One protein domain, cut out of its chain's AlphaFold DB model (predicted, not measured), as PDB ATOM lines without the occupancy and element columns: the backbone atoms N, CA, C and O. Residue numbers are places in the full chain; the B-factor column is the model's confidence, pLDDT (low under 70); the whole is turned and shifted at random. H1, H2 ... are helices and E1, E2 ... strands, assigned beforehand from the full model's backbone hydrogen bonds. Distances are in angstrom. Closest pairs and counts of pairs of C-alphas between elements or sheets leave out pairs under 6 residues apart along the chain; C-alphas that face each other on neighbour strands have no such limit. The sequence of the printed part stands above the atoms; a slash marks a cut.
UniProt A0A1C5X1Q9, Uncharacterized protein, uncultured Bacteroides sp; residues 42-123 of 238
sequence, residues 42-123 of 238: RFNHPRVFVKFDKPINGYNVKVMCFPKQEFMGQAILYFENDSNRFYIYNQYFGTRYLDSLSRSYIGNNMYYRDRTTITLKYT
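What this domain is: This is residues 42 to 123 of the 238 residues of an uncharacterized protein of uncultured Bacteroides sp (UniProt A0A1C5X1Q9). A single strongly twisted sheet of five strands makes the body, its strands fanning out from E4 to E5, and one helix, H1, only grazes it with residues 97 to 102. E3 and E4 form a long hairpin, and residue 83 in its turn and Asn 108, just after H1, mark the two far ends. The 82 printed residues hold, along the chain, E1, E2, E3, E4, H1 and E5; the sheet is mixed, in the order E4, E3, E2, E1, E5. The class is mixed, helices and strands, and the whole is compact, with a radius of gyration of the C-alphas of 13.0 A and spans of 43 by 30 by 19 A.

Where its parts are: E1 holds residues 48 to 52, beginning at C-alpha 48 (166.100, 203.397, 242.070). E2, residues 60 to 67, is 22.1 A long. E3, residues 72 to 80, is 21.9 A long and bends by 53 degrees at residue 75. E4, residues 85 to 90, is 16.6 A long. H1, residues 96 to 106, is 15.2 A long. E5, residues 116 to 120, ends at C-alpha 120 (161.551, 204.195, 230.493).

How they stand to each other: E1 to E4 form a meander, each strand the antiparallel neighbour of the one before. Within hydrogen-bond range are N 64 and O 76 across the neighbour strands E2 and E3, at 2.9 A, N 77 and O 88 across the neighbour strands E3 and E4, at 2.8 A, and N 50 and O 63 across the neighbour strands E1 and E2, at 2.8 A. E5 is parallel to E1, with N 51 and O 118 at 2.9 A. The closest C-alphas of E3 and H1, Met 72 and Leu 98, are 7.1 A apart. In H1 every O i to N i+4 pair is within hydrogen-bond range.

The domain as a whole: The C-alphas farthest apart, Ser 83 and Asn 108, are 43.4 A apart. The printed part has no cut and no long link. The mean pLDDT of the printed part is 80.6; residues 42 to 45, 67 to 72 and 102 to 112 are under 70.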
ATOM      1  N   ARG A  42     173.108 212.346 248.739       55.81
ATOM      2  CA  ARG A  42     172.834 212.632 250.161       55.81
ATOM      3  C   ARG A  42     171.779 211.747 250.816       55.81
ATOM      4  O   ARG A  42     171.641 211.787 252.037       55.81
ATOM      5  N   PHE A  43     171.028 210.968 250.046       57.91
ATOM      6  CA  PHE A  43     170.099 209.995 250.624       57.91
ATOM      7  C   PHE A  43     170.900 208.755 251.060       57.91
ATOM      8  O   PHE A  43     171.934 208.470 250.457       57.91
ATOM      9  N   ASN A  44     170.476 208.018 252.092       61.69
ATOM     10  CA  ASN A  44     171.111 206.749 252.513       61.69
ATOM     11  C   ASN A  44     170.116 205.571 252.561       61.69
ATOM     12  O   ASN A  44     170.397 204.528 253.139       61.69
ATOM     13  N   HIS A  45     168.950 205.737 251.934       65.62
ATOM     14  CA  HIS A  45     167.959 204.677 251.758       65.62
ATOM     15  C   HIS A  45     168.144 203.989 250.396       65.62
ATOM     16  O   HIS A  45     168.717 204.616 249.485       65.62
ATOM     17  N   PRO A  46     167.655 202.740 250.241       71.62
ATOM     18  CA  PRO A  46     167.564 202.093 248.940       71.62
ATOM     19  C   PRO A  46     166.864 203.017 247.947       71.62
ATOM     20  O   PRO A  46     165.813 203.579 248.259       71.62
ATOM     21  N   ARG A  47     167.455 203.199 246.768       80.56
ATOM     22  CA  ARG A  47     166.895 204.045 245.714       80.56
ATOM     23  C   ARG A  47     167.024 203.411 244.348       80.56
ATOM     24  O   ARG A  47     167.975 202.685 244.065       80.56
ATOM     25  N   VAL A  48     166.087 203.756 243.485       83.38
ATOM     26  CA  VAL A  48     166.100 203.397 242.070       83.38
ATOM     27  C   VAL A  48     166.099 204.680 241.269       83.38
ATOM     28  O   VAL A  48     165.404 205.631 241.612       83.38
ATOM     29  N   PHE A  49     166.884 204.712 240.207       87.50
ATOM     30  CA  PHE A  49     166.899 205.822 239.278       87.50
ATOM     31  C   PHE A  49     166.056 205.479 238.062       87.50
ATOM     32  O   PHE A  49     166.182 204.392 237.503       87.50
ATOM     33  N   VAL A  50     165.231 206.417 237.626       89.06
ATOM     34  CA  VAL A  50     164.502 206.328 236.367       89.06
ATOM     35  C   VAL A  50     165.016 207.413 235.432       89.06
ATOM     36  O   VAL A  50     165.167 208.575 235.820       89.06
ATOM     37  N   LYS A  51     165.303 207.019 234.194       90.69
ATOM     38  CA  LYS A  51     165.643 207.913 233.087       90.69
ATOM     39  C   LYS A  51     164.665 207.680 231.950       90.69
ATOM     40  O   LYS A  51     164.228 206.550 231.746       90.69
ATOM     41  N   PHE A  52     164.367 208.726 231.200       92.88
ATOM     42  CA  PHE A  52     163.538 208.623 230.006       92.88
ATOM     43  C   PHE A  52     164.406 208.540 228.751       92.88
ATOM     44  O   PHE A  52     165.544 209.011 228.738       92.88
ATOM     45  N   ASP A  53     163.878 207.902 227.713       93.56
ATOM     46  CA  ASP A  53     164.563 207.655 226.440       93.56
ATOM     47  C   ASP A  53     164.764 208.910 225.573       93.56
ATOM     48  O   ASP A  53     165.545 208.885 224.622       93.56
ATOM     49  N   LYS A  54     164.086 210.008 225.907       95.06
ATOM     50  CA  LYS A  54     164.166 211.299 225.218       95.06
ATOM     51  C   LYS A  54     163.901 212.460 226.185       95.06
ATOM     52  O   LYS A  54     163.271 212.236 227.220       95.06
ATOM     53  N   PRO A  55     164.320 213.695 225.851       95.62
ATOM     54  CA  PRO A  55     163.843 214.892 226.539       95.62
ATOM     55  C   PRO A  55     162.318 215.047 226.413       95.62
ATOM     56  O   PRO A  55     161.741 214.727 225.371       95.62
ATOM     57  N   ILE A  56     161.672 215.571 227.454       95.38
ATOM     58  CA  ILE A  56     160.225 215.815 227.513       95.38
ATOM     59  C   ILE A  56     160.000 217.313 227.658       95.38
ATOM     60  O   ILE A  56     160.475 217.920 228.613       95.38
ATOM     61  N   ASN A  57     159.309 217.907 226.685       94.06
ATOM     62  CA  ASN A  57     159.123 219.356 226.576       94.06
ATOM     63  C   ASN A  57     160.433 220.159 226.749       94.06
ATOM     64  O   ASN A  57     160.508 221.140 227.483       94.06
ATOM     65  N   GLY A  58     161.518 219.665 226.137       94.50
ATOM     66  CA  GLY A  58     162.854 220.262 226.231       94.50
ATOM     67  C   GLY A  58     163.629 219.957 227.520       94.50
ATOM     68  O   GLY A  58     164.791 220.344 227.615       94.50
ATOM     69  N   TYR A  59     163.045 219.247 228.490       95.62
ATOM     70  CA  TYR A  59     163.717 218.864 229.733       95.62
ATOM     71  C   TYR A  59     164.307 217.458 229.670       95.62
ATOM     72  O   TYR A  59     163.631 216.484 229.336       95.62
ATOM     73  N   ASN A  60     165.555 217.333 230.108       95.94
ATOM     74  CA  ASN A  60     166.120 216.070 230.550       95.94
ATOM     75  C   ASN A  60     165.605 215.780 231.960       95.94
ATOM     76  O   ASN A  60     165.890 216.530 232.895       95.94
ATOM     77  N   VAL A  61     164.854 214.688 232.117       95.38
ATOM     78  CA  VAL A  61     164.249 214.327 233.405       95.38
ATOM     79  C   VAL A  61     164.946 213.114 234.006       95.38
ATOM     80  O   VAL A  61     165.079 212.065 233.370       95.38
ATOM     81  N   LYS A  62     165.389 213.256 235.257       92.44
ATOM     82  CA  LYS A  62     165.940 212.172 236.078       92.44
ATOM     83  C   LYS A  62     165.049 212.010 237.296       92.44
ATOM     84  O   LYS A  62     164.747 212.994 237.960       92.44
ATOM     85  N   VAL A  63     164.669 210.786 237.625       92.19
ATOM     86  CA  VAL A  63     163.871 210.521 238.823       92.19
ATOM     87  C   VAL A  63     164.663 209.636 239.762       92.19
ATOM     88  O   VAL A  63     165.289 208.671 239.331       92.19
ATOM     89  N   MET A  64     164.631 209.961 241.045       89.94
ATOM     90  CA  MET A  64     165.074 209.068 242.103       89.94
ATOM     91  C   MET A  64     163.849 208.623 242.890       89.94
ATOM     92  O   MET A  64     163.174 209.442 243.511       89.94
ATOM     93  N   CYS A  65     163.584 207.326 242.862       86.44
ATOM     94  CA  CYS A  65     162.465 206.681 243.526       86.44
ATOM     95  C   CYS A  65     162.946 205.971 244.791       86.44
ATOM     96  O   CYS A  65     164.007 205.342 244.798       86.44
ATOM     97  N   PHE A  66     162.122 206.014 245.830       79.12
ATOM     98  CA  PHE A  66     162.286 205.239 247.051       79.12
ATOM     99  C   PHE A  66     161.339 204.035 246.969       79.12
ATOM    100  O   PHE A  66     160.129 204.197 247.172       79.12
ATOM    101  N   PRO A  67     161.836 202.841 246.595       66.75
ATOM    102  CA  PRO A  67     160.989 201.665 246.477       66.75
ATOM    103  C   PRO A  67     160.365 201.333 247.837       66.75
ATOM    104  O   PRO A  67     161.070 201.163 248.832       66.75
ATOM    105  N   LYS A  68     159.034 201.222 247.870       65.81
ATOM    106  CA  LYS A  68     158.308 200.522 248.939       65.81
ATOM    107  C   LYS A  68     158.064 199.082 248.480       65.81
ATOM    108  O   LYS A  68     158.204 198.798 247.294       65.81
ATOM    109  N   GLN A  69     157.725 198.179 249.405       55.00
ATOM    110  CA  GLN A  69     157.589 196.735 249.136       55.00
ATOM    111  C   GLN A  69     156.745 196.392 247.891       55.00
ATOM    112  O   GLN A  69     157.024 195.380 247.261       55.00
ATOM    113  N   GLU A  70     155.779 197.236 247.503       53.62
ATOM    114  CA  GLU A  70     154.817 196.914 246.437       53.62
ATOM    115  C   GLU A  70     154.796 197.890 245.249       53.62
ATOM    116  O   GLU A  70     154.302 197.551 244.173       53.62
ATOM    117  N   PHE A  71     155.349 199.098 245.397       58.75
ATOM    118  CA  PHE A  71     155.148 200.168 244.421       58.75
ATOM    119  C   PHE A  71     156.309 201.167 244.410       58.75
ATOM    120  O   PHE A  71     157.015 201.342 245.414       58.75
ATOM    121  N   MET A  72     156.503 201.859 243.282       64.44
ATOM    122  CA  MET A  72     157.321 203.071 243.290       64.44
ATOM    123  C   MET A  72     156.530 204.125 244.065       64.44
ATOM    124  O   MET A  72     155.460 204.536 243.663       64.44
ATOM    125  N   GLY A  73     156.954 204.425 245.289       76.62
ATOM    126  CA  GLY A  73     156.206 205.308 246.177       76.62
ATOM    127  C   GLY A  73     156.660 206.745 245.995       76.62
ATOM    128  O   GLY A  73     156.352 207.423 245.021       76.62
ATOM    129  N   GLN A  74     157.443 207.192 246.966       86.94
ATOM    130  CA  GLN A  74     157.981 208.540 246.994       86.94
ATOM    131  C   GLN A  74     159.083 208.680 245.943       86.94
ATOM    132  O   GLN A  74     159.922 207.788 245.786       86.94
ATOM    133  N   ALA A  75     159.116 209.811 245.254       90.56
ATOM    134  CA  ALA A  75     160.118 210.116 244.256       90.56
ATOM    135  C   ALA A  75     160.463 211.605 244.226       90.56
ATOM    136  O   ALA A  75     159.653 212.469 244.561       90.56
ATOM    137  N   ILE A  76     161.681 211.891 243.779       92.31
ATOM    138  CA  ILE A  76     162.125 213.234 243.418       92.31
ATOM    139  C   ILE A  76     162.383 213.235 241.921       92.31
ATOM    140  O   ILE A  76     163.253 212.505 241.442       92.31
ATOM    141  N   LEU A  77     161.641 214.061 241.198       94.38
ATOM    142  CA  LEU A  77     161.836 214.319 239.784       94.38
ATOM    143  C   LEU A  77     162.716 215.557 239.653       94.38
ATOM    144  O   LEU A  77     162.423 216.601 240.230       94.38
ATOM    145  N   TYR A  78     163.795 215.431 238.896       93.50
ATOM    146  CA  TYR A  78     164.702 216.511 238.555       93.50
ATOM    147  C   TYR A  78     164.546 216.846 237.079       93.50
ATOM    148  O   TYR A  78     164.768 215.984 236.228       93.50
ATOM    149  N   PHE A  79     164.177 218.092 236.803       94.56
ATOM    150  CA  PHE A  79     164.008 218.638 235.463       94.56
ATOM    151  C   PHE A  79     165.178 219.567 235.168       94.56
ATOM    152  O   PHE A  79     165.469 220.460 235.965       94.56
ATOM    153  N   GLU A  80     165.835 219.372 234.028       93.56
ATOM    154  CA  GLU A  80     166.980 220.179 233.610       93.56
ATOM    155  C   GLU A  80     166.950 220.439 232.103       93.56
ATOM    156  O   GLU A  80     166.803 219.515 231.302       93.56
ATOM    157  N   ASN A  81     167.119 221.697 231.717       92.62
ATOM    158  CA  ASN A  81     167.465 222.113 230.363       92.62
ATOM    159  C   ASN A  81     168.540 223.213 230.432       92.62
ATOM    160  O   ASN A  81     168.998 223.568 231.519       92.62
ATOM    161  N   ASP A  82     168.932 223.778 229.291       89.94
ATOM    162  CA  ASP A  82     170.028 224.756 229.224       89.94
ATOM    163  C   ASP A  82     169.776 226.045 230.031       89.94
ATOM    164  O   ASP A  82     170.717 226.756 230.379       89.94
ATOM    165  N   SER A  83     168.513 226.373 230.323       87.25
ATOM    166  CA  SER A  83     168.109 227.639 230.956       87.25
ATOM    167  C   SER A  83     167.484 227.478 232.343       87.25
ATOM    168  O   SER A  83     167.403 228.447 233.099       87.25
ATOM    169  N   ASN A  84     167.000 226.286 232.687       88.69
ATOM    170  CA  ASN A  84     166.160 226.060 233.853       88.69
ATOM    171  C   ASN A  84     166.451 224.701 234.500       88.69
ATOM    172  O   ASN A  84     166.681 223.698 233.824       88.69
ATOM    173  N   ARG A  85     166.395 224.673 235.832       91.62
ATOM    174  CA  ARG A  85     166.468 223.451 236.627       91.62
ATOM    175  C   ARG A  85     165.592 223.569 237.860       91.62
ATOM    176  O   ARG A  85     165.655 224.572 238.565       91.62
ATOM    177  N   PHE A  86     164.822 222.531 238.144       91.62
ATOM    178  CA  PHE A  86     163.980 222.476 239.333       91.62
ATOM    179  C   PHE A  86     163.696 221.027 239.725       91.62
ATOM    180  O   PHE A  86     163.987 220.083 238.987       91.62
ATOM    181  N   TYR A  87     163.145 220.865 240.923       91.88
ATOM    182  CA  TYR A  87     162.826 219.566 241.494       91.88
ATOM    183  C   TYR A  87     161.362 219.538 241.896       91.88
ATOM    184  O   TYR A  87     160.850 220.516 242.437       91.88
ATOM    185  N   ILE A  88     160.725 218.395 241.684       93.81
ATOM    186  CA  ILE A  88     159.394 218.103 242.197       93.81
ATOM    187  C   ILE A  88     159.471 216.854 243.060       93.81
ATOM    188  O   ILE A  88     160.049 215.843 242.664       93.81
ATOM    189  N   TYR A  89     158.863 216.919 244.236       90.94
ATOM    190  CA  TYR A  89     158.612 215.746 245.054       90.94
ATOM    191  C   TYR A  89     157.224 215.186 244.731       90.94
ATOM    192  O   TYR A  89     156.245 215.927 244.750       90.94
ATOM    193  N   ASN A  90     157.145 213.888 244.454       91.12
ATOM    194  CA  ASN A  90     155.896 213.165 244.233       91.12
ATOM    195  C   ASN A  90     155.821 212.008 245.239       91.12
ATOM    196  O   ASN A  90     156.712 211.164 245.288       91.12
ATOM    197  N   GLN A  91     154.773 211.968 246.058       88.50
ATOM    198  CA  GLN A  91     154.586 210.920 247.066       88.50
ATOM    199  C   GLN A  91     154.070 209.591 246.476       88.50
ATOM    200  O   GLN A  91     154.246 208.540 247.099       88.50
ATOM    201  N   TYR A  92     153.447 209.653 245.303       88.56
ATOM    202  CA  TYR A  92     152.683 208.595 244.644       88.56
ATOM    203  C   TYR A  92     153.143 208.406 243.189       88.56
ATOM    204  O   TYR A  92     152.333 208.310 242.264       88.56
ATOM    205  N   PHE A  93     154.460 208.404 242.976       89.62
ATOM    206  CA  PHE A  93     155.056 208.328 241.648       89.62
ATOM    207  C   PHE A  93     154.894 206.931 241.059       89.62
ATOM    208  O   PHE A  93     155.551 205.992 241.485       89.62
ATOM    209  N   GLY A  94     154.097 206.788 240.010       86.50
ATOM    210  CA  GLY A  94     153.887 205.492 239.382       86.50
ATOM    211  C   GLY A  94     153.578 205.602 237.905       86.50
ATOM    212  O   GLY A  94     153.254 206.671 237.398       86.50
ATOM    213  N   THR A  95     153.688 204.461 237.231       83.69
ATOM    214  CA  THR A  95     153.131 204.220 235.898       83.69
ATOM    215  C   THR A  95     152.675 202.773 235.817       83.69
ATOM    216  O   THR A  95     153.184 201.922 236.555       83.69
ATOM    217  N   ARG A  96     151.802 202.442 234.865       82.19
ATOM    218  CA  ARG A  96     151.408 201.049 234.610       82.19
ATOM    219  C   ARG A  96     152.604 200.164 234.269       82.19
ATOM    220  O   ARG A  96     152.657 199.005 234.667       82.19
ATOM    221  N   TYR A  97     153.590 200.709 233.557       80.12
ATOM    222  CA  TYR A  97     154.819 199.982 233.252       80.12
ATOM    223  C   TYR A  97     155.659 199.723 234.510       80.12
ATOM    224  O   TYR A  97     156.112 198.600 234.718       80.12
ATOM    225  N   LEU A  98     155.831 200.727 235.376       79.44
ATOM    226  CA  LEU A  98     156.548 200.563 236.644       79.44
ATOM    227  C   LEU A  98     155.828 199.598 237.598       79.44
ATOM    228  O   LEU A  98     156.500 198.831 238.286       79.44
ATOM    229  N   ASP A  99     154.494 199.591 237.598       75.56
ATOM    230  CA  ASP A  99     153.666 198.622 238.328       75.56
ATOM    231  C   ASP A  99     153.820 197.196 237.770       75.56
ATOM    232  O   ASP A  99     154.010 196.225 238.502       75.56
ATOM    233  N   SER A 100     153.820 197.040 236.445       76.56
ATOM    234  CA  SER A 100     154.088 195.743 235.815       76.56
ATOM    235  C   SER A 100     155.486 195.225 236.159       76.56
ATOM    236  O   SER A 100     155.659 194.030 236.415       76.56
ATOM    237  N   LEU A 101     156.488 196.110 236.164       71.88
ATOM    238  CA  LEU A 101     157.835 195.758 236.591       71.88
ATOM    239  C   LEU A 101     157.838 195.357 238.067       71.88
ATOM    240  O   LEU A 101     158.323 194.270 238.371       71.88
ATOM    241  N   SER A 102     157.245 196.143 238.974       68.25
ATOM    242  CA  SER A 102     157.239 195.810 240.406       68.25
ATOM    243  C   SER A 102     156.649 194.422 240.657       68.25
ATOM    244  O   SER A 102     157.293 193.616 241.323       68.25
ATOM    245  N   ARG A 103     155.515 194.068 240.039       66.56
ATOM    246  CA  ARG A 103     154.891 192.739 240.185       66.56
ATOM    247  C   ARG A 103     155.799 191.591 239.740       66.56
ATOM    248  O   ARG A 103     155.861 190.566 240.416       66.56
ATOM    249  N   SER A 104     156.535 191.765 238.639       62.84
ATOM    250  CA  SER A 104     157.498 190.760 238.161       62.84
ATOM    251  C   SER A 104     158.702 190.580 239.100       62.84
ATOM    252  O   SER A 104     159.241 189.480 239.217       62.84
ATOM    253  N   TYR A 105     159.102 191.642 239.804       61.72
ATOM    254  CA  TYR A 105     160.193 191.625 240.780       61.72
ATOM    255  C   TYR A 105     159.740 191.050 242.135       61.72
ATOM    256  O   TYR A 105     160.423 190.196 242.706       61.72
ATOM    257  N   ILE A 106     158.554 191.442 242.612       55.94
ATOM    258  CA  ILE A 106     157.959 190.988 243.880       55.94
ATOM    259  C   ILE A 106     157.657 189.488 243.846       55.94
ATOM    260  O   ILE A 106     157.968 188.791 244.808       55.94
ATOM    261  N   GLY A 107     157.142 188.960 242.726       54.91
ATOM    262  CA  GLY A 107     156.885 187.522 242.563       54.91
ATOM    263  C   GLY A 107     158.128 186.633 242.724       54.91
ATOM    264  O   GLY A 107     157.996 185.440 242.975       54.91
ATOM    265  N   ASN A 108     159.327 187.219 242.639       55.00
ATOM    266  CA  ASN A 108     160.612 186.546 242.825       55.00
ATOM    267  C   ASN A 108     161.288 186.870 244.178       55.00
ATOM    268  O   ASN A 108     162.463 186.549 244.350       55.00
ATOM    269  N   ASN A 109     160.604 187.531 245.130       54.12
ATOM    270  CA  ASN A 109     161.198 188.102 246.358       54.12
ATOM    271  C   ASN A 109     162.391 189.048 246.091       54.12
ATOM    272  O   ASN A 109     163.234 189.278 246.963       54.12
ATOM    273  N   MET A 110     162.486 189.601 244.878       51.75
ATOM    274  CA  MET A 110     163.577 190.482 244.482       51.75
ATOM    275  C   MET A 110     163.169 191.934 244.711       51.75
ATOM    276  O   MET A 110     162.349 192.491 243.989       51.75
ATOM    277  N   TYR A 111     163.786 192.575 245.699       61.56
ATOM    278  CA  TYR A 111     163.747 194.029 245.827       61.56
ATOM    279  C   TYR A 111     164.502 194.667 244.659       61.56
ATOM    280  O   TYR A 111     165.500 194.114 244.183       61.56
ATOM    281  N   TYR A 112     164.081 195.860 244.226       67.31
ATOM    282  CA  TYR A 112     164.933 196.659 243.354       67.31
ATOM    283  C   TYR A 112     166.294 196.839 244.031       67.31
ATOM    284  O   TYR A 112     166.377 197.346 245.152       67.31
ATOM    285  N   ARG A 113     167.365 196.409 243.358       70.25
ATOM    286  CA  ARG A 113     168.718 196.582 243.883       70.25
ATOM    287  C   ARG A 113     168.985 198.078 244.023       70.25
ATOM    288  O   ARG A 113     168.729 198.833 243.082       70.25
ATOM    289  N   ASP A 114     169.505 198.494 245.174       76.06
ATOM    290  CA  ASP A 114     169.901 199.886 245.387       76.06
ATOM    291  C   ASP A 114     170.785 200.376 244.228       76.06
ATOM    292  O   ASP A 114     171.654 199.646 243.741       76.06
ATOM    293  N   ARG A 115     170.531 201.606 243.775       77.06
ATOM    294  CA  ARG A 115     171.189 202.286 242.648       77.06
ATOM    295  C   ARG A 115     170.924 201.681 241.269       77.06
ATOM    296  O   ARG A 115     171.588 202.062 240.304       77.06
ATOM    297  N   THR A 116     169.942 200.788 241.133       81.69
ATOM    298  CA  THR A 116     169.480 200.344 239.808       81.69
ATOM    299  C   THR A 116     169.015 201.545 238.993       81.69
ATOM    300  O   THR A 116     168.344 202.428 239.519       81.69
ATOM    301  N   THR A 117     169.363 201.575 237.707       85.56
ATOM    302  CA  THR A 117     168.812 202.540 236.750       85.56
ATOM    303  C   THR A 117     167.863 201.823 235.800       85.56
ATOM    304  O   THR A 117     168.250 200.842 235.169       85.56
ATOM    305  N   ILE A 118     166.639 202.327 235.693       85.06
ATOM    306  CA  ILE A 118     165.613 201.878 234.757       85.06
ATOM    307  C   ILE A 118     165.477 202.943 233.673       85.06
ATOM    308  O   ILE A 118     165.308 204.126 233.973       85.06
ATOM    309  N   THR A 119     165.531 202.521 232.414       88.25
ATOM    310  CA  THR A 119     165.208 203.391 231.282       88.25
ATOM    311  C   THR A 119     163.757 203.158 230.884       88.25
ATOM    312  O   THR A 119     163.382 202.034 230.558       88.25
ATOM    313  N   LEU A 120     162.946 204.212 230.912       88.31
ATOM    314  CA  LEU A 120     161.551 204.195 230.493       88.31
ATOM    315  C   LEU A 120     161.392 204.837 229.123       88.31
ATOM    316  O   LEU A 120     161.903 205.927 228.871       88.31
ATOM    317  N   LYS A 121     160.612 204.181 228.265       90.94
ATOM    318  CA  LYS A 121     160.088 204.810 227.058       90.94
ATOM    319  C   LYS A 121     159.001 205.804 227.459       90.94
ATOM    320  O   LYS A 121     158.006 205.391 228.051       90.94
ATOM    321  N   TYR A 122     159.180 207.084 227.143       90.81
ATOM    322  CA  TYR A 122     158.173 208.098 227.449       90.81
ATOM    323  C   TYR A 122     157.081 208.137 226.373       90.81
ATOM    324  O   TYR A 122     157.337 208.441 225.197       90.81
ATOM    325  N   THR A 123     155.850 207.872 226.796       87.31
ATOM    326  CA  THR A 123     154.632 207.988 225.992       87.31
ATOM    327  C   THR A 123     153.636 208.871 226.719       87.31
ATOM    328  O   THR A 123     153.435 208.682 227.914       87.31
TER     329      THR A 123